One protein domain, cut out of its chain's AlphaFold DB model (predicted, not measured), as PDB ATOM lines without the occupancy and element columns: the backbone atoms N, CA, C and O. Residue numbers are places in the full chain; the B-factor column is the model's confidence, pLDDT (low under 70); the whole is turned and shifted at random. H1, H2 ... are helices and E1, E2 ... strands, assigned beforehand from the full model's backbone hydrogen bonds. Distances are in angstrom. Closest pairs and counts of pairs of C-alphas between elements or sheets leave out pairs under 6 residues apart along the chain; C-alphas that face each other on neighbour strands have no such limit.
ATOM      1  N   PRO A 363     -44.219  -7.999  31.910       89.88
ATOM      2  CA  PRO A 363     -44.546  -6.589  31.728       89.88
ATOM      3  C   PRO A 363     -45.138  -5.978  33.003       89.88
ATOM      4  O   PRO A 363     -45.974  -6.589  33.672       89.88
ATOM      5  N   GLY A 364     -44.700  -4.766  33.343       89.75
ATOM      6  CA  GLY A 364     -45.152  -4.047  34.537       89.75
ATOM      7  C   GLY A 364     -44.444  -4.434  35.839       89.75
ATOM      8  O   GLY A 364     -44.787  -3.875  36.879       89.75
ATOM      9  N   ILE A 365     -43.470  -5.354  35.812       94.00
ATOM     10  CA  ILE A 365     -42.595  -5.576  36.968       94.00
ATOM     11  C   ILE A 365     -41.683  -4.364  37.182       94.00
ATOM     12  O   ILE A 365     -41.050  -3.896  36.240       94.00
ATOM     13  N   ASP A 366     -41.573  -3.882  38.416       95.69
ATOM     14  CA  ASP A 366     -40.594  -2.865  38.805       95.69
ATOM     15  C   ASP A 366     -39.994  -3.217  40.166       95.69
ATOM     16  O   ASP A 366     -40.592  -3.940  40.969       95.69
ATOM     17  N   ALA A 367     -38.784  -2.736  40.421       95.69
ATOM     18  CA  ALA A 367     -38.086  -3.004  41.661       95.69
ATOM     19  C   ALA A 367     -37.128  -1.873  42.017       95.69
ATOM     20  O   ALA A 367     -36.487  -1.270  41.155       95.69
ATOM     21  N   ALA A 368     -36.990  -1.632  43.314       95.88
ATOM     22  CA  ALA A 368     -36.076  -0.641  43.849       95.88
ATOM     23  C   ALA A 368     -35.489  -1.108  45.178       95.88
ATOM     24  O   ALA A 368     -36.052  -1.958  45.873       95.88
ATOM     25  N   VAL A 369     -34.340  -0.538  45.520       93.56
ATOM     26  CA  VAL A 369     -33.603  -0.845  46.742       93.56
ATOM     27  C   VAL A 369     -33.355   0.451  47.497       93.56
ATOM     28  O   VAL A 369     -32.910   1.429  46.900       93.56
ATOM     29  N   LEU A 370     -33.601   0.445  48.805       90.50
ATOM     30  CA  LEU A 370     -33.295   1.563  49.695       90.50
ATOM     31  C   LEU A 370     -32.612   1.084  50.980       90.50
ATOM     32  O   LEU A 370     -32.816  -0.066  51.378       90.50
ATOM     33  N   PRO A 371     -31.852   1.958  51.661       88.38
ATOM     34  CA  PRO A 371     -31.421   1.711  53.026       88.38
ATOM     35  C   PRO A 371     -32.629   1.566  53.956       88.38
ATOM     36  O   PRO A 371     -33.564   2.371  53.907       88.38
ATOM     37  N   ALA A 372     -32.615   0.536  54.794       87.12
ATOM     38  CA  ALA A 372     -33.651   0.260  55.776       87.12
ATOM     39  C   ALA A 372     -33.097  -0.565  56.941       87.12
ATOM     40  O   ALA A 372     -32.463  -1.601  56.745       87.12
ATOM     41  N   THR A 373     -33.404  -0.150  58.169       83.19
ATOM     42  CA  THR A 373     -33.114  -0.954  59.360       83.19
ATOM     43  C   THR A 373     -34.146  -2.066  59.490       83.19
ATOM     44  O   THR A 373     -35.349  -1.841  59.345       83.19
ATOM     45  N   ARG A 374     -33.701  -3.283  59.815       74.56
ATOM     46  CA  ARG A 374     -34.611  -4.411  60.037       74.56
ATOM     47  C   ARG A 374     -35.629  -4.084  61.138       74.56
ATOM     48  O   ARG A 374     -35.243  -3.785  62.262       74.56
ATOM     49  N   GLY A 375     -36.917  -4.185  60.811       73.94
ATOM     50  CA  GLY A 375     -38.023  -3.856  61.720       73.94
ATOM     51  C   GLY A 375     -38.644  -2.474  61.489       73.94
ATOM     52  O   GLY A 375     -39.741  -2.232  61.980       73.94
ATOM     53  N   ASP A 376     -38.008  -1.605  60.697       81.06
ATOM     54  CA  ASP A 376     -38.628  -0.372  60.210       81.06
ATOM     55  C   ASP A 376     -39.416  -0.654  58.918       81.06
ATOM     56  O   ASP A 376     -38.852  -0.820  57.834       81.06
ATOM     57  N   GLY A 377     -40.744  -0.732  59.032       81.94
ATOM     58  CA  GLY A 377     -41.642  -0.910  57.885       81.94
ATOM     59  C   GLY A 377     -41.807   0.352  57.029       81.94
ATOM     60  O   GLY A 377     -42.250   0.264  55.883       81.94
ATOM     61  N   GLY A 378     -41.418   1.527  57.537       87.00
ATOM     62  CA  GLY A 378     -41.600   2.812  56.864       87.00
ATOM     63  C   GLY A 378     -40.961   2.872  55.469       87.00
ATOM     64  O   GLY A 378     -41.670   3.175  54.507       87.00
ATOM     65  N   PRO A 379     -39.659   2.558  55.310       88.50
ATOM     66  CA  PRO A 379     -38.998   2.492  54.008       88.50
ATOM     67  C   PRO A 379     -39.695   1.553  53.021       88.50
ATOM     68  O   PRO A 379     -39.819   1.890  51.846       88.50
ATOM     69  N   THR A 380     -40.195   0.408  53.499       90.81
ATOM     70  CA  THR A 380     -40.904  -0.568  52.662       90.81
ATOM     71  C   THR A 380     -42.196   0.024  52.100       90.81
ATOM     72  O   THR A 380     -42.436  -0.065  50.894       90.81
ATOM     73  N   ILE A 381     -43.012   0.657  52.949       92.62
ATOM     74  CA  ILE A 381     -44.270   1.293  52.534       92.62
ATOM     75  C   ILE A 381     -44.007   2.461  51.585       92.62
ATOM     76  O   ILE A 381     -44.565   2.476  50.492       92.62
ATOM     77  N   ARG A 382     -43.086   3.371  51.933       90.31
ATOM     78  CA  ARG A 382     -42.729   4.517  51.075       90.31
ATOM     79  C   ARG A 382     -42.260   4.079  49.690       90.31
ATOM     80  O   ARG A 382     -42.655   4.668  48.687       90.31
ATOM     81  N   LEU A 383     -41.417   3.045  49.625       91.25
ATOM     82  CA  LEU A 383     -40.913   2.534  48.353       91.25
ATOM     83  C   LEU A 383     -42.011   1.841  47.546       91.25
ATOM     84  O   LEU A 383     -42.066   2.010  46.331       91.25
ATOM     85  N   THR A 384     -42.894   1.101  48.219       93.88
ATOM     86  CA  THR A 384     -44.059   0.472  47.586       93.88
ATOM     87  C   THR A 384     -44.971   1.528  46.974       93.88
ATOM     88  O   THR A 384     -45.247   1.455  45.782       93.88
ATOM     89  N   ASP A 385     -45.363   2.539  47.752       93.25
ATOM     90  CA  ASP A 385     -46.223   3.638  47.305       93.25
ATOM     91  C   ASP A 385     -45.645   4.332  46.067       93.25
ATOM     92  O   ASP A 385     -46.326   4.478  45.044       93.25
ATOM     93  N   TRP A 386     -44.355   4.674  46.119       93.25
ATOM     94  CA  TRP A 386     -43.651   5.300  45.005       93.25
ATOM     95  C   TRP A 386     -43.577   4.402  43.765       93.25
ATOM     96  O   TRP A 386     -43.842   4.869  42.654       93.25
ATOM     97  N   LEU A 387     -43.281   3.107  43.926       94.06
ATOM     98  CA  LEU A 387     -43.290   2.130  42.829       94.06
ATOM     99  C   LEU A 387     -44.700   1.929  42.248       94.06
ATOM    100  O   LEU A 387     -44.841   1.675  41.053       94.06
ATOM    101  N   THR A 388     -45.757   2.117  43.036       91.69
ATOM    102  CA  THR A 388     -47.146   2.045  42.553       91.69
ATOM    103  C   THR A 388     -47.697   3.353  41.988       91.69
ATOM    104  O   THR A 388     -48.781   3.348  41.415       91.69
ATOM    105  N   GLY A 389     -46.937   4.455  42.035       88.06
ATOM    106  CA  GLY A 389     -47.286   5.699  41.335       88.06
ATOM    107  C   GLY A 389     -47.447   6.941  42.204       88.06
ATOM    108  O   GLY A 389     -47.655   8.011  41.634       88.06
ATOM    109  N   ALA A 390     -47.327   6.835  43.530       89.38
ATOM    110  CA  ALA A 390     -47.320   8.006  44.400       89.38
ATOM    111  C   ALA A 390     -46.049   8.851  44.197       89.38
ATOM    112  O   ALA A 390     -44.999   8.347  43.779       89.38
ATOM    113  N   ALA A 391     -46.135  10.145  44.514       87.56
ATOM    114  CA  ALA A 391     -44.949  10.987  44.626       87.56
ATOM    115  C   ALA A 391     -44.073  10.505  45.794       87.56
ATOM    116  O   ALA A 391     -44.564   9.938  46.770       87.56
ATOM    117  N   LEU A 392     -42.755  10.693  45.694       87.50
ATOM    118  CA  LEU A 392     -41.844  10.212  46.730       87.50
ATOM    119  C   LEU A 392     -42.090  10.962  48.047       87.50
ATOM    120  O   LEU A 392     -41.905  12.172  48.103       87.50
ATOM    121  N   GLY A 393     -42.456  10.223  49.097       82.56
ATOM    122  CA  GLY A 393     -42.779  10.779  50.416       82.56
ATOM    123  C   GLY A 393     -44.276  10.990  50.659       82.56
ATOM    124  O   GLY A 393     -44.668  11.124  51.815       82.56
ATOM    125  N   GLU A 394     -45.103  10.925  49.614       86.06
ATOM    126  CA  GLU A 394     -46.560  11.005  49.725       86.06
ATOM    127  C   GLU A 394     -47.182   9.610  49.917       86.06
ATOM    128  O   GLU A 394     -46.713   8.636  49.317       86.06
ATOM    129  N   PRO A 395     -48.245   9.480  50.731       86.38
ATOM    130  CA  PRO A 395     -48.912   8.205  50.954       86.38
ATOM    131  C   PRO A 395     -49.661   7.742  49.695       86.38
ATOM    132  O   PRO A 395     -50.560   8.414  49.195       86.38
ATOM    133  N   GLY A 396     -49.326   6.544  49.221       86.62
ATOM    134  CA  GLY A 396     -50.001   5.835  48.121       86.62
ATOM    135  C   GLY A 396     -51.023   4.794  48.594       86.62
ATOM    136  O   GLY A 396     -51.717   4.180  47.784       86.62
ATOM    137  N   GLY A 397     -51.146   4.612  49.914       91.12
ATOM    138  CA  GLY A 397     -52.110   3.715  50.553       91.12
ATOM    139  C   GLY A 397     -51.612   2.282  50.766       91.12
ATOM    140  O   GLY A 397     -52.403   1.426  51.198       91.12
ATOM    141  N   ALA A 398     -50.334   2.003  50.491       92.25
ATOM    142  CA  ALA A 398     -49.702   0.749  50.862       92.25
ATOM    143  C   ALA A 398     -49.674   0.579  52.387       92.25
ATOM    144  O   ALA A 398     -49.487   1.525  53.153       92.25
ATOM    145  N   ARG A 399     -49.877  -0.657  52.846       91.88
ATOM    146  CA  ARG A 399     -49.936  -0.987  54.276       91.88
ATOM    147  C   ARG A 399     -49.498  -2.415  54.549       91.88
ATOM    148  O   ARG A 399     -49.699  -3.300  53.715       91.88
ATOM    149  N   HIS A 400     -48.953  -2.643  55.740       89.38
ATOM    150  CA  HIS A 400     -48.726  -3.992  56.244       89.38
ATOM    151  C   HIS A 400     -50.059  -4.613  56.682       89.38
ATOM    152  O   HIS A 400     -50.809  -4.020  57.455       89.38
ATOM    153  N   ALA A 401     -50.359  -5.803  56.174       85.81
ATOM    154  CA  ALA A 401     -51.433  -6.654  56.659       85.81
ATOM    155  C   ALA A 401     -51.051  -7.296  58.005       85.81
ATOM    156  O   ALA A 401     -49.888  -7.278  58.414       85.81
ATOM    157  N   GLY A 402     -52.030  -7.896  58.691       79.06
ATOM    158  CA  GLY A 402     -51.814  -8.545  59.992       79.06
ATOM    159  C   GLY A 402     -50.841  -9.732  59.956       79.06
ATOM    160  O   GLY A 402     -50.278 -10.086  60.986       79.06
ATOM    161  N   ASP A 403     -50.601 -10.314  58.776       80.31
ATOM    162  CA  ASP A 403     -49.600 -11.363  58.535       80.31
ATOM    163  C   ASP A 403     -48.204 -10.804  58.169       80.31
ATOM    164  O   ASP A 403     -47.292 -11.562  57.841       80.31
ATOM    165  N   GLY A 404     -48.029  -9.478  58.207       78.44
ATOM    166  CA  GLY A 404     -46.790  -8.769  57.882       78.44
ATOM    167  C   GLY A 404     -46.582  -8.478  56.392       78.44
ATOM    168  O   GLY A 404     -45.671  -7.716  56.049       78.44
ATOM    169  N   ARG A 405     -47.415  -9.020  55.491       84.56
ATOM    170  CA  ARG A 405     -47.302  -8.763  54.046       84.56
ATOM    171  C   ARG A 405     -47.663  -7.326  53.701       84.56
ATOM    172  O   ARG A 405     -48.530  -6.728  54.324       84.56
ATOM    173  N   VAL A 406     -47.035  -6.786  52.664       89.06
ATOM    174  CA  VAL A 406     -47.390  -5.466  52.136       89.06
ATOM    175  C   VAL A 406     -48.550  -5.617  51.158       89.06
ATOM    176  O   VAL A 406     -48.529  -6.485  50.288       89.06
ATOM    177  N   THR A 407     -49.558  -4.765  51.301       89.31
ATOM    178  CA  THR A 407     -50.741  -4.709  50.437       89.31
ATOM    179  C   THR A 407     -50.891  -3.310  49.861       89.31
ATOM    180  O   THR A 407     -50.591  -2.336  50.550       89.31
ATOM    181  N   VAL A 408     -51.359  -3.211  48.616       90.00
ATOM    182  CA  VAL A 408     -51.582  -1.944  47.901       90.00
ATOM    183  C   VAL A 408     -53.056  -1.784  47.509       90.00
ATOM    184  O   VAL A 408     -53.732  -2.786  47.245       90.00
ATOM    185  N   PRO A 409     -53.594  -0.552  47.476       81.75
ATOM    186  CA  PRO A 409     -54.930  -0.291  46.945       81.75
ATOM    187  C   PRO A 409     -55.005  -0.650  45.453       81.75
ATOM    188  O   PRO A 409     -54.093  -0.342  44.697       81.75
ATOM    189  N   GLY A 410     -56.091  -1.298  45.021       76.12
ATOM    190  CA  GLY A 410     -56.283  -1.697  43.616       76.12
ATOM    191  C   GLY A 410     -55.719  -3.073  43.233       76.12
ATOM    192  O   GLY A 410     -55.956  -3.528  42.117       76.12
ATOM    193  N   GLY A 411     -55.054  -3.775  44.158       74.69
ATOM    194  CA  GLY A 411     -54.470  -5.097  43.905       74.69
ATOM    195  C   GLY A 411     -53.078  -5.033  43.267       74.69
ATOM    196  O   GLY A 411     -52.495  -3.964  43.124       74.69
ATOM    197  N   GLY A 412     -52.520  -6.194  42.921       83.75
ATOM    198  CA  GLY A 412     -51.132  -6.337  42.465       83.75
ATOM    199  C   GLY A 412     -50.241  -7.037  43.492       83.75
ATOM    200  O   GLY A 412     -50.540  -7.084  44.687       83.75
ATOM    201  N   GLY A 413     -49.158  -7.645  43.015       89.81
ATOM    202  CA  GLY A 413     -48.185  -8.317  43.863       89.81
ATOM    203  C   GLY A 413     -47.148  -7.337  44.388       89.81
ATOM    204  O   GLY A 413     -46.535  -6.605  43.614       89.81
ATOM    205  N   VAL A 414     -46.896  -7.387  45.696       92.81
ATOM    206  CA  VAL A 414     -45.775  -6.697  46.339       92.81
ATOM    207  C   VAL A 414     -44.960  -7.709  47.124       92.81
ATOM    208  O   VAL A 414     -45.504  -8.539  47.853       92.81
ATOM    209  N   SER A 415     -43.639  -7.629  47.003       91.19
ATOM    210  CA  SER A 415     -42.728  -8.427  47.811       91.19
ATOM    211  C   SER A 415     -41.553  -7.593  48.286       91.19
ATOM    212  O   SER A 415     -40.851  -6.985  47.478       91.19
ATOM    213  N   ALA A 416     -41.326  -7.607  49.596       89.81
ATOM    214  CA  ALA A 416     -40.217  -6.927  50.242       89.81
ATOM    215  C   ALA A 416     -39.244  -7.951  50.841       89.81
ATOM    216  O   ALA A 416     -39.637  -8.798  51.644       89.81
ATOM    217  N   SER A 417     -37.969  -7.847  50.475       87.56
ATOM    218  CA  SER A 417     -36.878  -8.653  51.025       87.56
ATOM    219  C   SER A 417     -35.863  -7.749  51.706       87.56
ATOM    220  O   SER A 417     -35.354  -6.820  51.087       87.56
ATOM    221  N   HIS A 418     -35.538  -8.051  52.960       84.75
ATOM    222  CA  HIS A 418     -34.522  -7.320  53.715       84.75
ATOM    223  C   HIS A 418     -33.182  -8.051  53.642       84.75
ATOM    224  O   HIS A 418     -33.128  -9.273  53.818       84.75
ATOM    225  N   LEU A 419     -32.110  -7.299  53.424       77.38
ATOM    226  CA  LEU A 419     -30.735  -7.769  53.511       77.38
ATOM    227  C   LEU A 419     -29.927  -6.754  54.320       77.38
ATOM    228  O   LEU A 419     -29.676  -5.661  53.834       77.38
ATOM    229  N   ASP A 420     -29.495  -7.150  55.518       80.44
ATOM    230  CA  ASP A 420     -28.748  -6.295  56.449       80.44
ATOM    231  C   ASP A 420     -29.455  -4.948  56.704       80.44
ATOM    232  O   ASP A 420     -30.477  -4.915  57.392       80.44
ATOM    233  N   ASP A 421     -28.902  -3.871  56.150       87.25
ATOM    234  CA  ASP A 421     -29.324  -2.475  56.214       87.25
ATOM    235  C   ASP A 421     -30.020  -2.002  54.925       87.25
ATOM    236  O   ASP A 421     -30.160  -0.800  54.701       87.25
ATOM    237  N   LEU A 422     -30.462  -2.928  54.070       89.06
ATOM    238  CA  LEU A 422     -31.166  -2.657  52.817       89.06
ATOM    239  C   LEU A 422     -32.518  -3.378  52.755       89.06
ATOM    240  O   LEU A 422     -32.690  -4.494  53.253       89.06
ATOM    241  N   VAL A 423     -33.456  -2.781  52.024       91.25
ATOM    242  CA  VAL A 423     -34.692  -3.425  51.575       91.25
ATOM    243  C   VAL A 423     -34.796  -3.367  50.055       91.25
ATOM    244  O   VAL A 423     -34.609  -2.313  49.454       91.25
ATOM    245  N   LEU A 424     -35.106  -4.505  49.433       92.19
ATOM    246  CA  LEU A 424     -35.565  -4.606  48.047       92.19
ATOM    247  C   LEU A 424     -37.076  -4.752  48.052       92.19
ATOM    248  O   LEU A 424     -37.595  -5.719  48.609       92.19
ATOM    249  N   VAL A 425     -37.761  -3.833  47.383       94.06
ATOM    250  CA  VAL A 425     -39.192  -3.941  47.107       94.06
ATOM    251  C   VAL A 425     -39.369  -4.197  45.621       94.06
ATOM    252  O   VAL A 425     -38.821  -3.472  44.793       94.06
ATOM    253  N   ALA A 426     -40.127  -5.239  45.295       94.75
ATOM    254  CA  ALA A 426     -40.567  -5.549  43.946       94.75
ATOM    255  C   ALA A 426     -42.093  -5.454  43.872       94.75
ATOM    256  O   ALA A 426     -42.790  -5.957  44.760       94.75
ATOM    257  N   VAL A 427     -42.591  -4.842  42.803       95.00
ATOM    258  CA  VAL A 427     -44.017  -4.736  42.485       95.00
ATOM    259  C   VAL A 427     -44.285  -5.336  41.110       95.00
ATOM    260  O   VAL A 427     -43.441  -5.258  40.218       95.00
ATOM    261  N   ALA A 428     -45.451  -5.948  40.930       93.81
ATOM    262  CA  ALA A 428     -45.908  -6.442  39.636       93.81
ATOM    263  C   ALA A 428     -47.447  -6.463  39.569       93.81
ATOM    264  O   ALA A 428     -48.102  -6.527  40.611       93.81
ATOM    265  N   PRO A 429     -48.051  -6.489  38.364       90.12
ATOM    266  CA  PRO A 429     -49.501  -6.648  38.224       90.12
ATOM    267  C   PRO A 429     -50.021  -7.977  38.797       90.12
ATOM    268  O   PRO A 429     -51.142  -8.045  39.293       90.12
ATOM    269  N   GLY A 430     -49.205  -9.035  38.736       86.69
ATOM    270  CA  GLY A 430     -49.502 -10.359  39.287       86.69
ATOM    271  C   GLY A 430     -48.676 -10.695  40.535       86.69
ATOM    272  O   GLY A 430     -47.897  -9.864  41.002       86.69
ATOM    273  N   PRO A 431     -48.808 -11.922  41.078       85.31
ATOM    274  CA  PRO A 431     -48.030 -12.373  42.227       85.31
ATOM    275  C   PRO A 431     -46.523 -12.244  41.986       85.31
ATOM    276  O   PRO A 431     -46.005 -12.690  40.963       85.31
ATOM    277  N   VAL A 432     -45.815 -11.675  42.958       87.19
ATOM    278  CA  VAL A 432     -44.358 -11.529  42.935       87.19
ATOM    279  C   VAL A 432     -43.787 -11.981  44.271       87.19
ATOM    280  O   VAL A 432     -44.376 -11.746  45.324       87.19
ATOM    281  N   ALA A 433     -42.634 -12.638  44.224       81.94
ATOM    282  CA  ALA A 433     -41.864 -13.005  45.399       81.94
ATOM    283  C   ALA A 433     -40.391 -12.679  45.146       81.94
ATOM    284  O   ALA A 433     -39.802 -13.139  44.169       81.94
ATOM    285  N   SER A 434     -39.794 -11.888  46.031       72.38
ATOM    286  CA  SER A 434     -38.349 -11.717  46.128       72.38
ATOM    287  C   SER A 434     -37.839 -12.587  47.280       72.38
ATOM    288  O   SER A 434     -38.508 -12.725  48.302       72.38
ATOM    289  N   THR A 435     -36.680 -13.230  47.114       63.19
ATOM    290  CA  THR A 435     -36.028 -13.985  48.195       63.19
ATOM    291  C   THR A 435     -34.580 -13.536  48.361       63.19
ATOM    292  O   THR A 435     -33.900 -13.190  47.393       63.19
ATOM    293  N   GLY A 436     -34.089 -13.567  49.603       52.41
ATOM    294  CA  GLY A 436     -32.747 -13.110  49.979       52.41
ATOM    295  C   GLY A 436     -31.584 -13.837  49.279       52.41
ATOM    296  O   GLY A 436     -30.474 -13.313  49.226       52.41
TER     297      GLY A 436
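Overview. This is residues 363 to 436 of the 683 residues of the protein "PKS_DH domain-containing protein" of Micromonospora chalcea (UniProt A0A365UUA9). A small three-stranded sheet has a single helix, H1, packed over one of its faces, and a long loop of residues 389 to 412 leads from the end of the helix to E2. After E3 the last stretch, residues 429 to 436, folds back and runs in the opposite direction to that strand. The printed part has 74 residues, with one named helix and three named strands in the order E1, H1, E2, E3; the sheet runs E1, E3, E2 and is antiparallel throughout. The class is mixed, helices and strands, with under half of the residues in named elements. The whole is compact, with a radius of gyration of the C-alphas of 11.1 A, and rounded, spanning 29 by 25 by 24 A.

Along the chain. E1 is residues 366 to 371, 17.5 A from first to last C-alpha, and begins at C-alpha 366 at (-40.594, -2.865, 38.805). H1 is residues 378 to 388, 15.4 A long, and begins at C-alpha 378 at (-41.600, 2.812, 56.864). E2 is residues 413 to 419, 19.9 A long. E3 is residues 422 to 428, 20.1 A long, and ends at C-alpha 428 at (-45.908, -6.442, 39.636).

Arrangement. E3 is the inner strand of the sheet, and E1 and E2 are its edge strands. E1 and E3 are antiparallel at 163 degrees, with N 368 and O 425 within hydrogen-bond range at 3.0 A. E2 and E3 form a hairpin, antiparallel at 165 degrees, with N 417 and O 424 within hydrogen-bond range at 2.9 A. H1 is on the sheet at a height over the sheet of 8.3 A; H1 and the sheet E1, E3, E2 are two layers, a helix on one face of a sheet. It lies over E1 and E3 and runs along the strands, only just, at 28 degrees to E3 on the local plane. The closest C-alphas of H1 and E3 are those of Thr 384 and Val 425, 6.6 A apart. Those of H1 and E1 are Asp 366 and Leu 387, 7.0 A apart. E1, H1 and E2 make a split strand-helix-strand unit, two strands running the same way with E3 between them in the sheet, and its crossover is right-handed. In H1 every O i to N i+4 pair is within hydrogen-bond range.

Size, cuts and confidence. The two C-alphas farthest apart are those of Pro 363 and Gly 375, 30.8 A. The printed part has no cut. The link from E1 to H1 is short, that from E2 to E3 is tight, and that from H1 to E2 is long, with 24 residues. Within that long link, residues 399 to 400 pair antiparallel with residues 406 to 407. The mean pLDDT of the printed part is 86.8, and residues 435 to 436 are under 70.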